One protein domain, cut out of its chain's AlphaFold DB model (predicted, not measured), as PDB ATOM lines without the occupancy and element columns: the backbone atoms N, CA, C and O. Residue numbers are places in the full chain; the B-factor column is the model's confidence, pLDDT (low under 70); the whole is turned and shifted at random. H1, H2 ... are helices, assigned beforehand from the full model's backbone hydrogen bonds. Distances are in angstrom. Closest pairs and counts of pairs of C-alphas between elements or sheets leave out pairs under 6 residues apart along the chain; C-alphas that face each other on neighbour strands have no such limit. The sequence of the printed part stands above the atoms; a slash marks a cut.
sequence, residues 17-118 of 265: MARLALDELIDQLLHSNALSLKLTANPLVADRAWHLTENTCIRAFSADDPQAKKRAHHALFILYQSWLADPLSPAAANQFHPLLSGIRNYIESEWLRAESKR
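This is residues 17 to 118 of the 265 residues of a protein of Klebsiella variicola (UniProt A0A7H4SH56). Two pairs of helices make two crossed layers: the long H3 and H6 run side by side the same way, and H4, with the shorter H1 beside it, crosses over them in the opposite sense. The short helices H2 and H5 lie at one end of this block, where H1 and H4 end and H3 and H6 begin. The printed part has 102 residues with six named helices, H1 to H6 in order along the chain, and no named strand; its class is all helix. It is compact, with a radius of gyration of the C-alphas of 13.5 A, and spans 40 by 28 by 19 A.

H3, residues 44 to 62, touches H6, residues 98 to 116, at a shallow tilt of 8 degrees, the same way; their closest C-alphas, those of Phe 61 and Ala 114, are 5.8 A apart. H4, residues 66 to 81, touches H3 through its residues 66 to 72 and residues 53 to 61 of H3, at a steep tilt of 54 degrees, opposite ways, with the C-alphas of Ala 60 and Lys 69 closest at 4.4 A. Residues 72 to 79 of H4 touch residues 100 to 108 of H6 at a steep tilt of 49 degrees, opposite ways; the closest C-alphas, of Leu 76 and Arg 104, are 6.2 A apart. H1, residues 22 to 30, touches H4 at a shallow tilt of 12 degrees, the same way, and the closest C-alphas, of Asp 23 and Ala 75, are 4.2 A apart. H1 also touches residues 49 to 56 of H3 at a steep tilt of 42 degrees, opposite ways, closest at the C-alphas of Leu 22 and Leu 52, 5.5 A. H5, residues 90 to 94, only just touches H1, with 3 pairs of C-alphas within 8 A, the closest those of Leu 30 and Ala 91 at 5.1 A. H2, residues 35 to 41, touches no helix but is near H1, H3 and H5; its C-alpha 39 is 6.6 A from that of Val 45 in H3. H2 is apart from H4 and H6. In H1, H2, H3, H4, H5 and H6 every O i to N i+4 pair is within hydrogen-bond range.

H3 is 26.2 A long from first to last C-alpha, beginning at C-alpha 44 at (360.229, 219.103, 288.536). H6 is 26.4 A long and ends at C-alpha 116 at (371.207, 247.708, 301.928). H4 measures 22.3 A, H1 12.1 A, H2 9.9 A and H5 6.1 A. C-alpha 22, where H1 begins, is at (372.443, 225.714, 292.533).

The C-alphas farthest apart, those of Ala 41 and Arg 118, are 42.9 A apart. The printed part has no cut. No link is long: H4 to H5, with 8 residues between them, is short, and the other four links are tight. The mean pLDDT of the printed part is 95.7, and residues 17 to 18 are under 70.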
ATOM      1  N   MET A  17     371.042 215.193 287.712       61.12
ATOM      2  CA  MET A  17     370.542 216.522 288.039       61.12
ATOM      3  C   MET A  17     370.187 216.618 289.518       61.12
ATOM      4  O   MET A  17     370.575 217.613 290.127       61.12
ATOM      5  N   ALA A  18     369.545 215.595 290.110       62.94
ATOM      6  CA  ALA A  18     369.095 215.529 291.512       62.94
ATOM      7  C   ALA A  18     370.172 215.806 292.584       62.94
ATOM      8  O   ALA A  18     369.822 216.100 293.728       62.94
ATOM      9  N   ARG A  19     371.463 215.767 292.231       79.69
ATOM     10  CA  ARG A  19     372.585 216.000 293.159       79.69
ATOM     11  C   ARG A  19     373.293 217.340 292.984       79.69
ATOM     12  O   ARG A  19     374.071 217.709 293.857       79.69
ATOM     13  N   LEU A  20     373.017 218.052 291.894       89.12
ATOM     14  CA  LEU A  20     373.681 219.317 291.583       89.12
ATOM     15  C   LEU A  20     373.366 220.397 292.615       89.12
ATOM     16  O   LEU A  20     372.227 220.513 293.087       89.12
ATOM     17  N   ALA A  21     374.377 221.204 292.914       95.19
ATOM     18  CA  ALA A  21     374.196 222.467 293.605       95.19
ATOM     19  C   ALA A  21     373.533 223.512 292.691       95.19
ATOM     20  O   ALA A  21     373.372 223.298 291.489       95.19
ATOM     21  N   LEU A  22     373.133 224.652 293.269       97.50
ATOM     22  CA  LEU A  22     372.443 225.714 292.533       97.50
ATOM     23  C   LEU A  22     373.233 226.172 291.300       97.50
ATOM     24  O   LEU A  22     372.689 226.203 290.206       97.50
ATOM     25  N   ASP A  23     374.499 226.521 291.483       96.56
ATOM     26  CA  ASP A  23     375.354 227.062 290.433       96.56
ATOM     27  C   ASP A  23     375.588 226.062 289.295       96.56
ATOM     28  O   ASP A  23     375.439 226.413 288.129       96.56
ATOM     29  N   GLU A  24     375.830 224.794 289.624       96.69
ATOM     30  CA  GLU A  24     375.975 223.713 288.640       96.69
ATOM     31  C   GLU A  24     374.674 223.451 287.865       96.69
ATOM     32  O   GLU A  24     374.692 223.214 286.658       96.69
ATOM     33  N   LEU A  25     373.522 223.496 288.547       97.38
ATOM     34  CA  LEU A  25     372.223 223.340 287.896       97.38
ATOM     35  C   LEU A  25     371.950 224.507 286.941       97.38
ATOM     36  O   LEU A  25     371.489 224.285 285.824       97.38
ATOM     37  N   ILE A  26     372.242 225.738 287.362       98.25
ATOM     38  CA  ILE A  26     372.065 226.935 286.537       98.25
ATOM     39  C   ILE A  26     372.953 226.889 285.297       98.25
ATOM     40  O   ILE A  26     372.455 227.175 284.211       98.25
ATOM     41  N   ASP A  27     374.206 226.456 285.429       97.38
ATOM     42  CA  ASP A  27     375.105 226.264 284.291       97.38
ATOM     43  C   ASP A  27     374.536 225.276 283.263       97.38
ATOM     44  O   ASP A  27     374.442 225.586 282.073       97.38
ATOM     45  N   GLN A  28     374.050 224.118 283.722       96.88
ATOM     46  CA  GLN A  28     373.447 223.123 282.832       96.88
ATOM     47  C   GLN A  28     372.167 223.624 282.157       96.88
ATOM     48  O   GLN A  28     371.934 223.326 280.983       96.88
ATOM     49  N   LEU A  29     371.323 224.368 282.880       97.44
ATOM     50  CA  LEU A  29     370.100 224.934 282.314       97.44
ATOM     51  C   LEU A  29     370.420 226.018 281.284       97.44
ATOM     52  O   LEU A  29     369.848 225.996 280.195       97.44
ATOM     53  N   LEU A  30     371.348 226.927 281.593       98.06
ATOM     54  CA  LEU A  30     371.736 228.016 280.701       98.06
ATOM     55  C   LEU A  30     372.313 227.485 279.385       98.06
ATOM     56  O   LEU A  30     371.935 227.957 278.314       98.06
ATOM     57  N   HIS A  31     373.154 226.454 279.447       97.56
ATOM     58  CA  HIS A  31     373.775 225.849 278.266       97.56
ATOM     59  C   HIS A  31     372.918 224.756 277.604       97.56
ATOM     60  O   HIS A  31     373.359 224.077 276.672       97.56
ATOM     61  N   SER A  32     371.670 224.573 278.040       97.12
ATOM     62  CA  SER A  32     370.794 223.553 277.478       97.12
ATOM     63  C   SER A  32     370.182 223.976 276.143       97.12
ATOM     64  O   SER A  32     369.375 224.902 276.070       97.12
ATOM     65  N   ASN A  33     370.413 223.167 275.107       96.38
ATOM     66  CA  ASN A  33     369.601 223.200 273.890       96.38
ATOM     67  C   ASN A  33     368.124 222.908 274.199       96.38
ATOM     68  O   ASN A  33     367.820 221.985 274.965       96.38
ATOM     69  N   ALA A  34     367.221 223.669 273.576       94.25
ATOM     70  CA  ALA A  34     365.771 223.514 273.703       94.25
ATOM     71  C   ALA A  34     365.272 223.462 275.165       94.25
ATOM     72  O   ALA A  34     364.432 222.630 275.515       94.25
ATOM     73  N   LEU A  35     365.798 224.349 276.022       96.56
ATOM     74  CA  LEU A  35     365.500 224.400 277.460       96.56
ATOM     75  C   LEU A  35     363.995 224.346 277.759       96.56
ATOM     76  O   LEU A  35     363.564 223.535 278.577       96.56
ATOM     77  N   SER A  36     363.185 225.138 277.054       95.62
ATOM     78  CA  SER A  36     361.732 225.172 277.262       95.62
ATOM     79  C   SER A  36     361.072 223.809 277.044       95.62
ATOM     80  O   SER A  36     360.273 223.392 277.875       95.62
ATOM     81  N   LEU A  37     361.457 223.067 275.995       95.56
ATOM     82  CA  LEU A  37     360.923 221.723 275.745       95.56
ATOM     83  C   LEU A  37     361.306 220.748 276.862       95.56
ATOM     84  O   LEU A  37     360.468 219.965 277.306       95.56
ATOM     85  N   LYS A  38     362.551 220.814 277.349       94.69
ATOM     86  CA  LYS A  38     363.007 219.957 278.454       94.69
ATOM     87  C   LYS A  38     362.259 220.250 279.752       94.69
ATOM     88  O   LYS A  38     361.887 219.313 280.450       94.69
ATOM     89  N   LEU A  39     362.001 221.522 280.053       94.94
ATOM     90  CA  LEU A  39     361.238 221.917 281.240       94.94
ATOM     91  C   LEU A  39     359.755 221.551 281.121       94.94
ATOM     92  O   LEU A  39     359.159 221.139 282.108       94.94
ATOM     93  N   THR A  40     359.160 221.627 279.926       94.38
ATOM     94  CA  THR A  40     357.798 221.116 279.699       94.38
ATOM     95  C   THR A  40     357.729 219.601 279.885       94.38
ATOM     96  O   THR A  40     356.772 219.100 280.468       94.38
ATOM     97  N   ALA A  41     358.744 218.867 279.421       93.94
ATOM     98  CA  ALA A  41     358.814 217.416 279.585       93.94
ATOM     99  C   ALA A  41     359.105 216.985 281.034       93.94
ATOM    100  O   ALA A  41     358.682 215.905 281.443       93.94
ATOM    101  N   ASN A  42     359.817 217.809 281.812       92.25
ATOM    102  CA  ASN A  42     360.131 217.542 283.214       92.25
ATOM    103  C   ASN A  42     360.023 218.812 284.089       92.25
ATOM    104  O   ASN A  42     361.043 219.422 284.431       92.25
ATOM    105  N   PRO A  43     358.796 219.199 284.495       91.69
ATOM    106  CA  PRO A  43     358.559 220.402 285.299       91.69
ATOM    107  C   PRO A  43     359.275 220.414 286.656       91.69
ATOM    108  O   PRO A  43     359.650 221.481 287.138       91.69
ATOM    109  N   LEU A  44     359.557 219.238 287.234       93.06
ATOM    110  CA  LEU A  44     360.229 219.103 288.536       93.06
ATOM    111  C   LEU A  44     361.628 219.733 288.556       93.06
ATOM    112  O   LEU A  44     362.133 220.101 289.618       93.06
ATOM    113  N   VAL A  45     362.271 219.868 287.393       93.88
ATOM    114  CA  VAL A  45     363.567 220.546 287.277       93.88
ATOM    115  C   VAL A  45     363.434 222.036 287.603       93.88
ATOM    116  O   VAL A  45     364.296 222.580 288.294       93.88
ATOM    117  N   ALA A  46     362.351 222.685 287.163       95.56
ATOM    118  CA  ALA A  46     362.089 224.090 287.467       95.56
ATOM    119  C   ALA A  46     361.794 224.291 288.961       95.56
ATOM    120  O   ALA A  46     362.391 225.169 289.583       95.56
ATOM    121  N   ASP A  47     360.950 223.437 289.546       95.56
ATOM    122  CA  ASP A  47     360.627 223.476 290.981       95.56
ATOM    123  C   ASP A  47     361.884 223.309 291.837       95.56
ATOM    124  O   ASP A  47     362.105 224.017 292.820       95.56
ATOM    125  N   ARG A  48     362.769 222.400 291.423       94.94
ATOM    126  CA  ARG A  48     364.041 222.180 292.103       94.94
ATOM    127  C   ARG A  48     364.999 223.361 291.966       94.94
ATOM    128  O   ARG A  48     365.657 223.703 292.949       94.94
ATOM    129  N   ALA A  49     365.085 223.983 290.792       97.44
ATOM    130  CA  ALA A  49     365.902 225.179 290.603       97.44
ATOM    131  C   ALA A  49     365.453 226.309 291.546       97.44
ATOM    132  O   ALA A  49     366.293 226.938 292.193       97.44
ATOM    133  N   TRP A  50     364.140 226.494 291.711       98.31
ATOM    134  CA  TRP A  50     363.585 227.435 292.685       98.31
ATOM    135  C   TRP A  50     363.909 227.058 294.127       98.31
ATOM    136  O   TRP A  50     364.445 227.887 294.860       98.31
ATOM    137  N   HIS A  51     363.686 225.803 294.515       97.62
ATOM    138  CA  HIS A  51     363.985 225.344 295.871       97.62
ATOM    139  C   HIS A  51     365.462 225.552 296.254       97.62
ATOM    140  O   HIS A  51     365.774 226.036 297.344       97.62
ATOM    141  N   LEU A  52     366.388 225.225 295.343       98.38
ATOM    142  CA  LEU A  52     367.820 225.457 295.544       98.38
ATOM    143  C   LEU A  52     368.152 226.950 295.620       98.38
ATOM    144  O   LEU A  52     368.993 227.337 296.435       98.38
ATOM    145  N   THR A  53     367.495 227.780 294.808       98.75
ATOM    146  CA  THR A  53     367.670 229.239 294.815       98.75
ATOM    147  C   THR A  53     367.283 229.824 296.168       98.75
ATOM    148  O   THR A  53     368.102 230.481 296.810       98.75
ATOM    149  N   GLU A  54     366.073 229.531 296.648       98.56
ATOM    150  CA  GLU A  54     365.567 230.031 297.930       98.56
ATOM    151  C   GLU A  54     366.451 229.582 299.099       98.56
ATOM    152  O   GLU A  54     366.894 230.409 299.901       98.56
ATOM    153  N   ASN A  55     366.781 228.286 299.169       98.31
ATOM    154  CA  ASN A  55     367.627 227.752 300.236       98.31
ATOM    155  C   ASN A  55     369.024 228.396 300.241       98.31
ATOM    156  O   ASN A  55     369.533 228.775 301.299       98.31
ATOM    157  N   THR A  56     369.626 228.553 299.057       98.69
ATOM    158  CA  THR A  56     370.955 229.161 298.921       98.69
ATOM    159  C   THR A  56     370.921 230.631 299.324       98.69
ATOM    160  O   THR A  56     371.775 231.047 300.101       98.69
ATOM    161  N   CYS A  57     369.923 231.406 298.887       98.62
ATOM    162  CA  CYS A  57     369.781 232.816 299.261       98.62
ATOM    163  C   CYS A  57     369.565 233.006 300.768       98.62
ATOM    164  O   CYS A  57     370.200 233.876 301.364       98.62
ATOM    165  N   ILE A  58     368.729 232.179 301.409       98.44
ATOM    166  CA  ILE A  58     368.531 232.237 302.867       98.44
ATOM    167  C   ILE A  58     369.865 232.017 303.582       98.44
ATOM    168  O   ILE A  58     370.261 232.817 304.432       98.44
ATOM    169  N   ARG A  59     370.598 230.963 303.212       98.56
ATOM    170  CA  ARG A  59     371.898 230.665 303.823       98.56
ATOM    171  C   ARG A  59     372.923 231.767 303.561       98.56
ATOM    172  O   ARG A  59     373.593 232.200 304.491       98.56
ATOM    173  N   ALA A  60     373.010 232.250 302.325       98.19
ATOM    174  CA  ALA A  60     373.984 233.247 301.896       98.19
ATOM    175  C   ALA A  60     373.760 234.619 302.543       98.19
ATOM    176  O   ALA A  60     374.697 235.229 303.055       98.19
ATOM    177  N   PHE A  61     372.522 235.113 302.499       97.56
ATOM    178  CA  PHE A  61     372.206 236.521 302.753       97.56
ATOM    179  C   PHE A  61     371.445 236.757 304.061       97.56
ATOM    180  O   PHE A  61     371.362 237.898 304.516       97.56
ATOM    181  N   SER A  62     370.902 235.702 304.682       95.75
ATOM    182  CA  SER A  62     370.294 235.786 306.022       95.75
ATOM    183  C   SER A  62     371.147 235.117 307.099       95.75
ATOM    184  O   SER A  62     371.289 235.684 308.179       95.75
ATOM    185  N   ALA A  63     371.724 233.943 306.820       96.75
ATOM    186  CA  ALA A  63     372.577 233.216 307.770       96.75
ATOM    187  C   ALA A  63     374.085 233.498 307.607       96.75
ATOM    188  O   ALA A  63     374.889 232.939 308.346       96.75
ATOM    189  N   ASP A  64     374.455 234.356 306.652       95.69
ATOM    190  CA  ASP A  64     375.830 234.795 306.378       95.69
ATOM    191  C   ASP A  64     376.824 233.669 306.016       95.69
ATOM    192  O   ASP A  64     378.033 233.828 306.163       95.69
ATOM    193  N   ASP A  65     376.339 232.534 305.501       98.00
ATOM    194  CA  ASP A  65     377.162 231.373 305.141       98.00
ATOM    195  C   ASP A  65     378.074 231.685 303.929       98.00
ATOM    196  O   ASP A  65     377.567 231.876 302.815       98.00
ATOM    197  N   PRO A  66     379.418 231.688 304.086       97.31
ATOM    198  CA  PRO A  66     380.346 232.031 303.006       97.31
ATOM    199  C   PRO A  66     380.281 231.092 301.798       97.31
ATOM    200  O   PRO A  66     380.443 231.538 300.661       97.31
ATOM    201  N   GLN A  67     380.023 229.799 302.016       97.12
ATOM    202  CA  GLN A  67     379.913 228.834 300.920       97.12
ATOM    203  C   GLN A  67     378.614 229.046 300.148       97.12
ATOM    204  O   GLN A  67     378.598 228.984 298.918       97.12
ATOM    205  N   ALA A  68     377.524 229.357 300.853       98.25
ATOM    206  CA  ALA A  68     376.270 229.717 300.203       98.25
ATOM    207  C   ALA A  68     376.390 231.042 299.432       98.25
ATOM    208  O   ALA A  68     375.889 231.122 298.313       98.25
ATOM    209  N   LYS A  69     377.109 232.045 299.962       98.50
ATOM    210  CA  LYS A  69     377.422 233.286 299.224       98.50
ATOM    211  C   LYS A  69     378.178 233.001 297.939       98.50
ATOM    212  O   LYS A  69     377.803 233.522 296.892       98.50
ATOM    213  N   LYS A  70     379.210 232.153 298.005       98.25
ATOM    214  CA  LYS A  70     379.978 231.760 296.820       98.25
ATOM    215  C   LYS A  70     379.067 231.135 295.771       98.25
ATOM    216  O   LYS A  70     379.091 231.574 294.631       98.25
ATOM    217  N   ARG A  71     378.198 230.198 296.162       98.25
ATOM    218  CA  ARG A  71     377.238 229.561 295.243       98.25
ATOM    219  C   ARG A  71     376.216 230.536 294.666       98.25
ATOM    220  O   ARG A  71     375.983 230.507 293.464       98.25
ATOM    221  N   ALA A  72     375.633 231.410 295.486       98.62
ATOM    222  CA  ALA A  72     374.678 232.416 295.019       98.62
ATOM    223  C   ALA A  72     375.322 233.369 294.002       98.62
ATOM    224  O   ALA A  72     374.776 233.588 292.922       98.62
ATOM    225  N   HIS A  73     376.510 233.894 294.314       98.62
ATOM    226  CA  HIS A  73     377.232 234.785 293.411       98.62
ATOM    227  C   HIS A  73     377.784 234.073 292.178       98.62
ATOM    228  O   HIS A  73     377.846 234.689 291.120       98.62
ATOM    229  N   HIS A  74     378.151 232.797 292.273       98.38
ATOM    230  CA  HIS A  74     378.596 232.024 291.119       98.38
ATOM    231  C   HIS A  74     377.429 231.716 290.170       98.38
ATOM    232  O   HIS A  74     377.549 231.930 288.969       98.38
ATOM    233  N   ALA A  75     376.261 231.334 290.701       98.56
ATOM    234  CA  ALA A  75     375.040 231.195 289.906       98.56
ATOM    235  C   ALA A  75     374.669 232.513 289.205       98.56
ATOM    236  O   ALA A  75     374.330 232.517 288.023       98.56
ATOM    237  N   LEU A  76     374.778 233.641 289.916       98.44
ATOM    238  CA  LEU A  76     374.531 234.963 289.346       98.44
ATOM    239  C   LEU A  76     375.560 235.332 288.262       98.44
ATOM    240  O   LEU A  76     375.174 235.832 287.210       98.44
ATOM    241  N   PHE A  77     376.839 235.018 288.483       97.69
ATOM    242  CA  PHE A  77     377.911 235.192 287.502       97.69
ATOM    243  C   PHE A  77     377.599 234.429 286.211       97.69
ATOM    244  O   PHE A  77     377.574 235.031 285.143       97.69
ATOM    245  N   ILE A  78     377.259 233.138 286.312       97.56
ATOM    246  CA  ILE A  78     376.869 232.297 285.168       97.56
ATOM    247  C   ILE A  78     375.684 232.913 284.412       97.56
ATOM    248  O   ILE A  78     375.721 233.026 283.190       97.56
ATOM    249  N   LEU A  79     374.650 233.370 285.127       98.31
ATOM    250  CA  LEU A  79     373.488 234.024 284.513       98.31
ATOM    251  C   LEU A  79     373.857 235.327 283.797       98.31
ATOM    252  O   LEU A  79     373.254 235.639 282.774       98.31
ATOM    253  N   TYR A  80     374.832 236.091 284.295       97.62
ATOM    254  CA  TYR A  80     375.303 237.292 283.606       97.62
ATOM    255  C   TYR A  80     376.137 236.989 282.362       97.62
ATOM    256  O   TYR A  80     376.073 237.763 281.408       97.62
ATOM    257  N   GLN A  81     376.835 235.851 282.310       94.00
ATOM    258  CA  GLN A  81     377.587 235.456 281.115       94.00
ATOM    259  C   GLN A  81     376.695 235.294 279.878       94.00
ATOM    260  O   GLN A  81     377.189 235.445 278.765       94.00
ATOM    261  N   SER A  82     375.381 235.069 280.031       95.88
ATOM    262  CA  SER A  82     374.461 234.992 278.887       95.88
ATOM    263  C   SER A  82     374.422 236.274 278.047       95.88
ATOM    264  O   SER A  82     374.116 236.204 276.863       95.88
ATOM    265  N   TRP A  83     374.721 237.433 278.645       95.00
ATOM    266  CA  TRP A  83     374.745 238.733 277.960       95.00
ATOM    267  C   TRP A  83     375.982 238.939 277.085       95.00
ATOM    268  O   TRP A  83     375.981 239.814 276.224       95.00
ATOM    269  N   LEU A  84     377.025 238.146 277.324       93.06
ATOM    270  CA  LEU A  84     378.322 238.208 276.648       93.06
ATOM    271  C   LEU A  84     378.609 236.914 275.872       93.06
ATOM    272  O   LEU A  84     379.713 236.707 275.373       93.06
ATOM    273  N   ALA A  85     377.634 236.005 275.832       94.81
ATOM    274  CA  ALA A  85     377.781 234.706 275.209       94.81
ATOM    275  C   ALA A  85     377.848 234.833 273.683       94.81
ATOM    276  O   ALA A  85     377.319 235.777 273.093       94.81
ATOM    277  N   ASP A  86     378.445 233.828 273.040       95.19
ATOM    278  CA  ASP A  86     378.394 233.710 271.586       95.19
ATOM    279  C   ASP A  86     376.923 233.778 271.111       95.19
ATOM    280  O   ASP A  86     376.087 233.042 271.657       95.19
ATOM    281  N   PRO A  87     376.579 234.629 270.122       96.38
ATOM    282  CA  PRO A  87     375.193 234.841 269.699       96.38
ATOM    283  C   PRO A  87     374.465 233.585 269.201       96.38
ATOM    284  O   PRO A  87     373.236 233.564 269.170       96.38
ATOM    285  N   LEU A  88     375.203 232.549 268.793       96.88
ATOM    286  CA  LEU A  88     374.671 231.272 268.318       96.88
ATOM    287  C   LEU A  88     374.683 230.187 269.404       96.88
ATOM    288  O   LEU A  88     374.248 229.058 269.159       96.88
ATOM    289  N   SER A  89     375.169 230.503 270.604       97.44
ATOM    290  CA  SER A  89     375.207 229.565 271.722       97.44
ATOM    291  C   SER A  89     373.824 229.336 272.353       97.44
ATOM    292  O   SER A  89     372.944 230.204 272.311       97.44
ATOM    293  N   PRO A  90     373.634 228.198 273.048       97.81
ATOM    294  CA  PRO A  90     372.436 227.980 273.855       97.81
ATOM    295  C   PRO A  90     372.254 229.035 274.956       97.81
ATOM    296  O   PRO A  90     371.123 229.413 275.249       97.81
ATOM    297  N   ALA A  91     373.349 229.543 275.534       97.69
ATOM    298  CA  ALA A  91     373.300 230.569 276.573       97.69
ATOM    299  C   ALA A  91     372.656 231.868 276.065       97.69
ATOM    300  O   ALA A  91     371.778 232.411 276.736       97.69
ATOM    301  N   ALA A  92     373.010 232.309 274.851       97.38
ATOM    302  CA  ALA A  92     372.381 233.463 274.207       97.38
ATOM    303  C   ALA A  92     370.888 233.216 273.925       97.38
ATOM    304  O   ALA A  92     370.047 234.065 274.223       97.38
ATOM    305  N   ALA A  93     370.521 232.024 273.437       97.44
ATOM    306  CA  ALA A  93     369.118 231.659 273.212       97.44
ATOM    307  C   ALA A  93     368.288 231.628 274.513       97.44
ATOM    308  O   ALA A  93     367.094 231.933 274.508       97.44
ATOM    309  N   ASN A  94     368.923 231.283 275.636       98.12
ATOM    310  CA  ASN A  94     368.286 231.153 276.943       98.12
ATOM    311  C   ASN A  94     368.356 232.431 277.804       98.12
ATOM    312  O   ASN A  94     367.774 232.442 278.891       98.12
ATOM    313  N   GLN A  95     368.996 233.514 277.339       96.06
ATOM    314  CA  GLN A  95     369.269 234.727 278.135       96.06
ATOM    315  C   GLN A  95     368.019 235.362 278.778       96.06
ATOM    316  O   GLN A  95     368.082 235.933 279.867       96.06
ATOM    317  N   PHE A  96     366.863 235.237 278.117       96.75
ATOM    318  CA  PHE A  96     365.574 235.763 278.581       96.75
ATOM    319  C   PHE A  96     364.581 234.663 278.956       96.75
ATOM    320  O   PHE A  96     363.378 234.908 279.050       96.75
ATOM    321  N   HIS A  97     365.057 233.435 279.178       98.25
ATOM    322  CA  HIS A  97     364.179 232.351 279.588       98.25
ATOM    323  C   HIS A  97     363.504 232.706 280.933       98.25
ATOM    324  O   HIS A  97     364.214 233.080 281.876       98.25
ATOM    325  N   PRO A  98     362.165 232.570 281.077       98.00
ATOM    326  CA  PRO A  98     361.439 233.050 282.257       98.00
ATOM    327  C   PRO A  98     361.955 232.493 283.587       98.00
ATOM    328  O   PRO A  98     362.106 233.242 284.548       98.00
ATOM    329  N   LEU A  99     362.293 231.197 283.627       98.31
ATOM    330  CA  LEU A  99     362.872 230.561 284.817       98.31
ATOM    331  C   LEU A  99     364.203 231.211 285.229       98.31
ATOM    332  O   LEU A  99     364.368 231.590 286.384       98.31
ATOM    333  N   LEU A 100     365.136 231.365 284.283       98.50
ATOM    334  CA  LEU A 100     366.479 231.888 284.555       98.50
ATOM    335  C   LEU A 100     366.428 233.371 284.934       98.50
ATOM    336  O   LEU A 100     367.099 233.795 285.869       98.50
ATOM    337  N   SER A 101     365.563 234.139 284.265       98.31
ATOM    338  CA  SER A 101     365.321 235.547 284.592       98.31
ATOM    339  C   SER A 101     364.696 235.705 285.982       98.31
ATOM    340  O   SER A 101     365.107 236.579 286.741       98.31
ATOM    341  N   GLY A 102     363.738 234.842 286.338       98.56
ATOM    342  CA  GLY A 102     363.135 234.816 287.670       98.56
ATOM    343  C   GLY A 102     364.165 234.533 288.762       98.56
ATOM    344  O   GLY A 102     364.251 235.291 289.727       98.56
ATOM    345  N   ILE A 103     364.982 233.491 288.582       98.69
ATOM    346  CA  ILE A 103     366.041 233.120 289.531       98.69
ATOM    347  C   ILE A 103     367.065 234.247 289.676       98.69
ATOM    348  O   ILE A 103     367.380 234.633 290.802       98.69
ATOM    349  N   ARG A 104     367.535 234.826 288.560       98.62
ATOM    350  CA  ARG A 104     368.453 235.973 288.570       98.62
ATOM    351  C   ARG A 104     367.892 237.109 289.423       98.62
ATOM    352  O   ARG A 104     368.525 237.516 290.392       98.62
ATOM    353  N   ASN A 105     366.679 237.563 289.108       98.25
ATOM    354  CA  ASN A 105     366.040 238.682 289.798       98.25
ATOM    355  C   ASN A 105     365.837 238.398 291.300       98.25
ATOM    356  O   ASN A 105     365.938 239.312 292.120       98.25
ATOM    357  N   TYR A 106     365.558 237.144 291.674       98.69
ATOM    358  CA  TYR A 106     365.422 236.742 293.074       98.69
ATOM    359  C   TYR A 106     366.759 236.826 293.823       98.69
ATOM    360  O   TYR A 106     366.823 237.443 294.887       98.69
ATOM    361  N   ILE A 107     367.838 236.271 293.255       98.69
ATOM    362  CA  ILE A 107     369.185 236.344 293.847       98.69
ATOM    363  C   ILE A 107     369.628 237.808 293.981       98.69
ATOM    364  O   ILE A 107     370.087 238.206 295.051       98.69
ATOM    365  N   GLU A 108     369.442 238.620 292.934       98.25
ATOM    366  CA  GLU A 108     369.733 240.063 292.948       98.25
ATOM    367  C   GLU A 108     368.987 240.778 294.082       98.25
ATOM    368  O   GLU A 108     369.586 241.539 294.844       98.25
ATOM    369  N   SER A 109     367.685 240.520 294.219       97.56
ATOM    370  CA  SER A 109     366.839 241.169 295.227       97.56
ATOM    371  C   SER A 109     367.272 240.813 296.647       97.56
ATOM    372  O   SER A 109     367.406 241.701 297.492       97.56
ATOM    373  N   GLU A 110     367.531 239.532 296.912       98.06
ATOM    374  CA  GLU A 110     367.962 239.056 298.226       98.06
ATOM    375  C   GLU A 110     369.351 239.575 298.603       98.06
ATOM    376  O   GLU A 110     369.549 240.066 299.721       98.06
ATOM    377  N   TRP A 111     370.285 239.564 297.651       97.50
ATOM    378  CA  TRP A 111     371.614 240.134 297.834       97.50
ATOM    379  C   TRP A 111     371.550 241.634 298.143       97.50
ATOM    380  O   TRP A 111     372.072 242.085 299.165       97.50
ATOM    381  N   LEU A 112     370.857 242.417 297.310       95.44
ATOM    382  CA  LEU A 112     370.736 243.864 297.492       95.44
ATOM    383  C   LEU A 112     370.014 244.228 298.792       95.44
ATOM    384  O   LEU A 112     370.355 245.233 299.421       95.44
ATOM    385  N   ARG A 113     369.032 243.427 299.217       95.00
ATOM    386  CA  ARG A 113     368.341 243.601 300.499       95.00
ATOM    387  C   ARG A 113     369.297 243.406 301.675       95.00
ATOM    388  O   ARG A 113     369.229 244.181 302.630       95.00
ATOM    389  N   ALA A 114     370.188 242.418 301.611       94.56
ATOM    390  CA  ALA A 114     371.218 242.213 302.626       94.56
ATOM    391  C   ALA A 114     372.268 243.335 302.624       94.56
ATOM    392  O   ALA A 114     372.569 243.884 303.682       94.56
ATOM    393  N   GLU A 115     372.752 243.753 301.453       91.69
ATOM    394  CA  GLU A 115     373.726 244.848 301.341       91.69
ATOM    395  C   GLU A 115     373.149 246.194 301.792       91.69
ATOM    396  O   GLU A 115     373.808 246.954 302.496       91.69
ATOM    397  N   SER A 116     371.879 246.475 301.488       89.06
ATOM    398  CA  SER A 116     371.207 247.708 301.928       89.06
ATOM    399  C   SER A 116     371.177 247.846 303.450       89.06
ATOM    400  O   SER A 116     371.277 248.959 303.960       89.06
ATOM    401  N   LYS A 117     371.114 246.727 304.187       88.06
ATOM    402  CA  LYS A 117     371.227 246.727 305.651       88.06
ATOM    403  C   LYS A 117     372.640 247.036 306.131       88.06
ATOM    404  O   LYS A 117     372.799 247.360 307.291       88.06
ATOM    405  N   ARG A 118     373.682 246.933 305.308       81.94
ATOM    406  CA  ARG A 118     375.063 247.258 305.711       81.94
ATOM    407  C   ARG A 118     375.352 248.752 305.567       81.94
ATOM    408  O   ARG A 118     376.133 249.304 306.340       81.94
TER     409      ARG A 118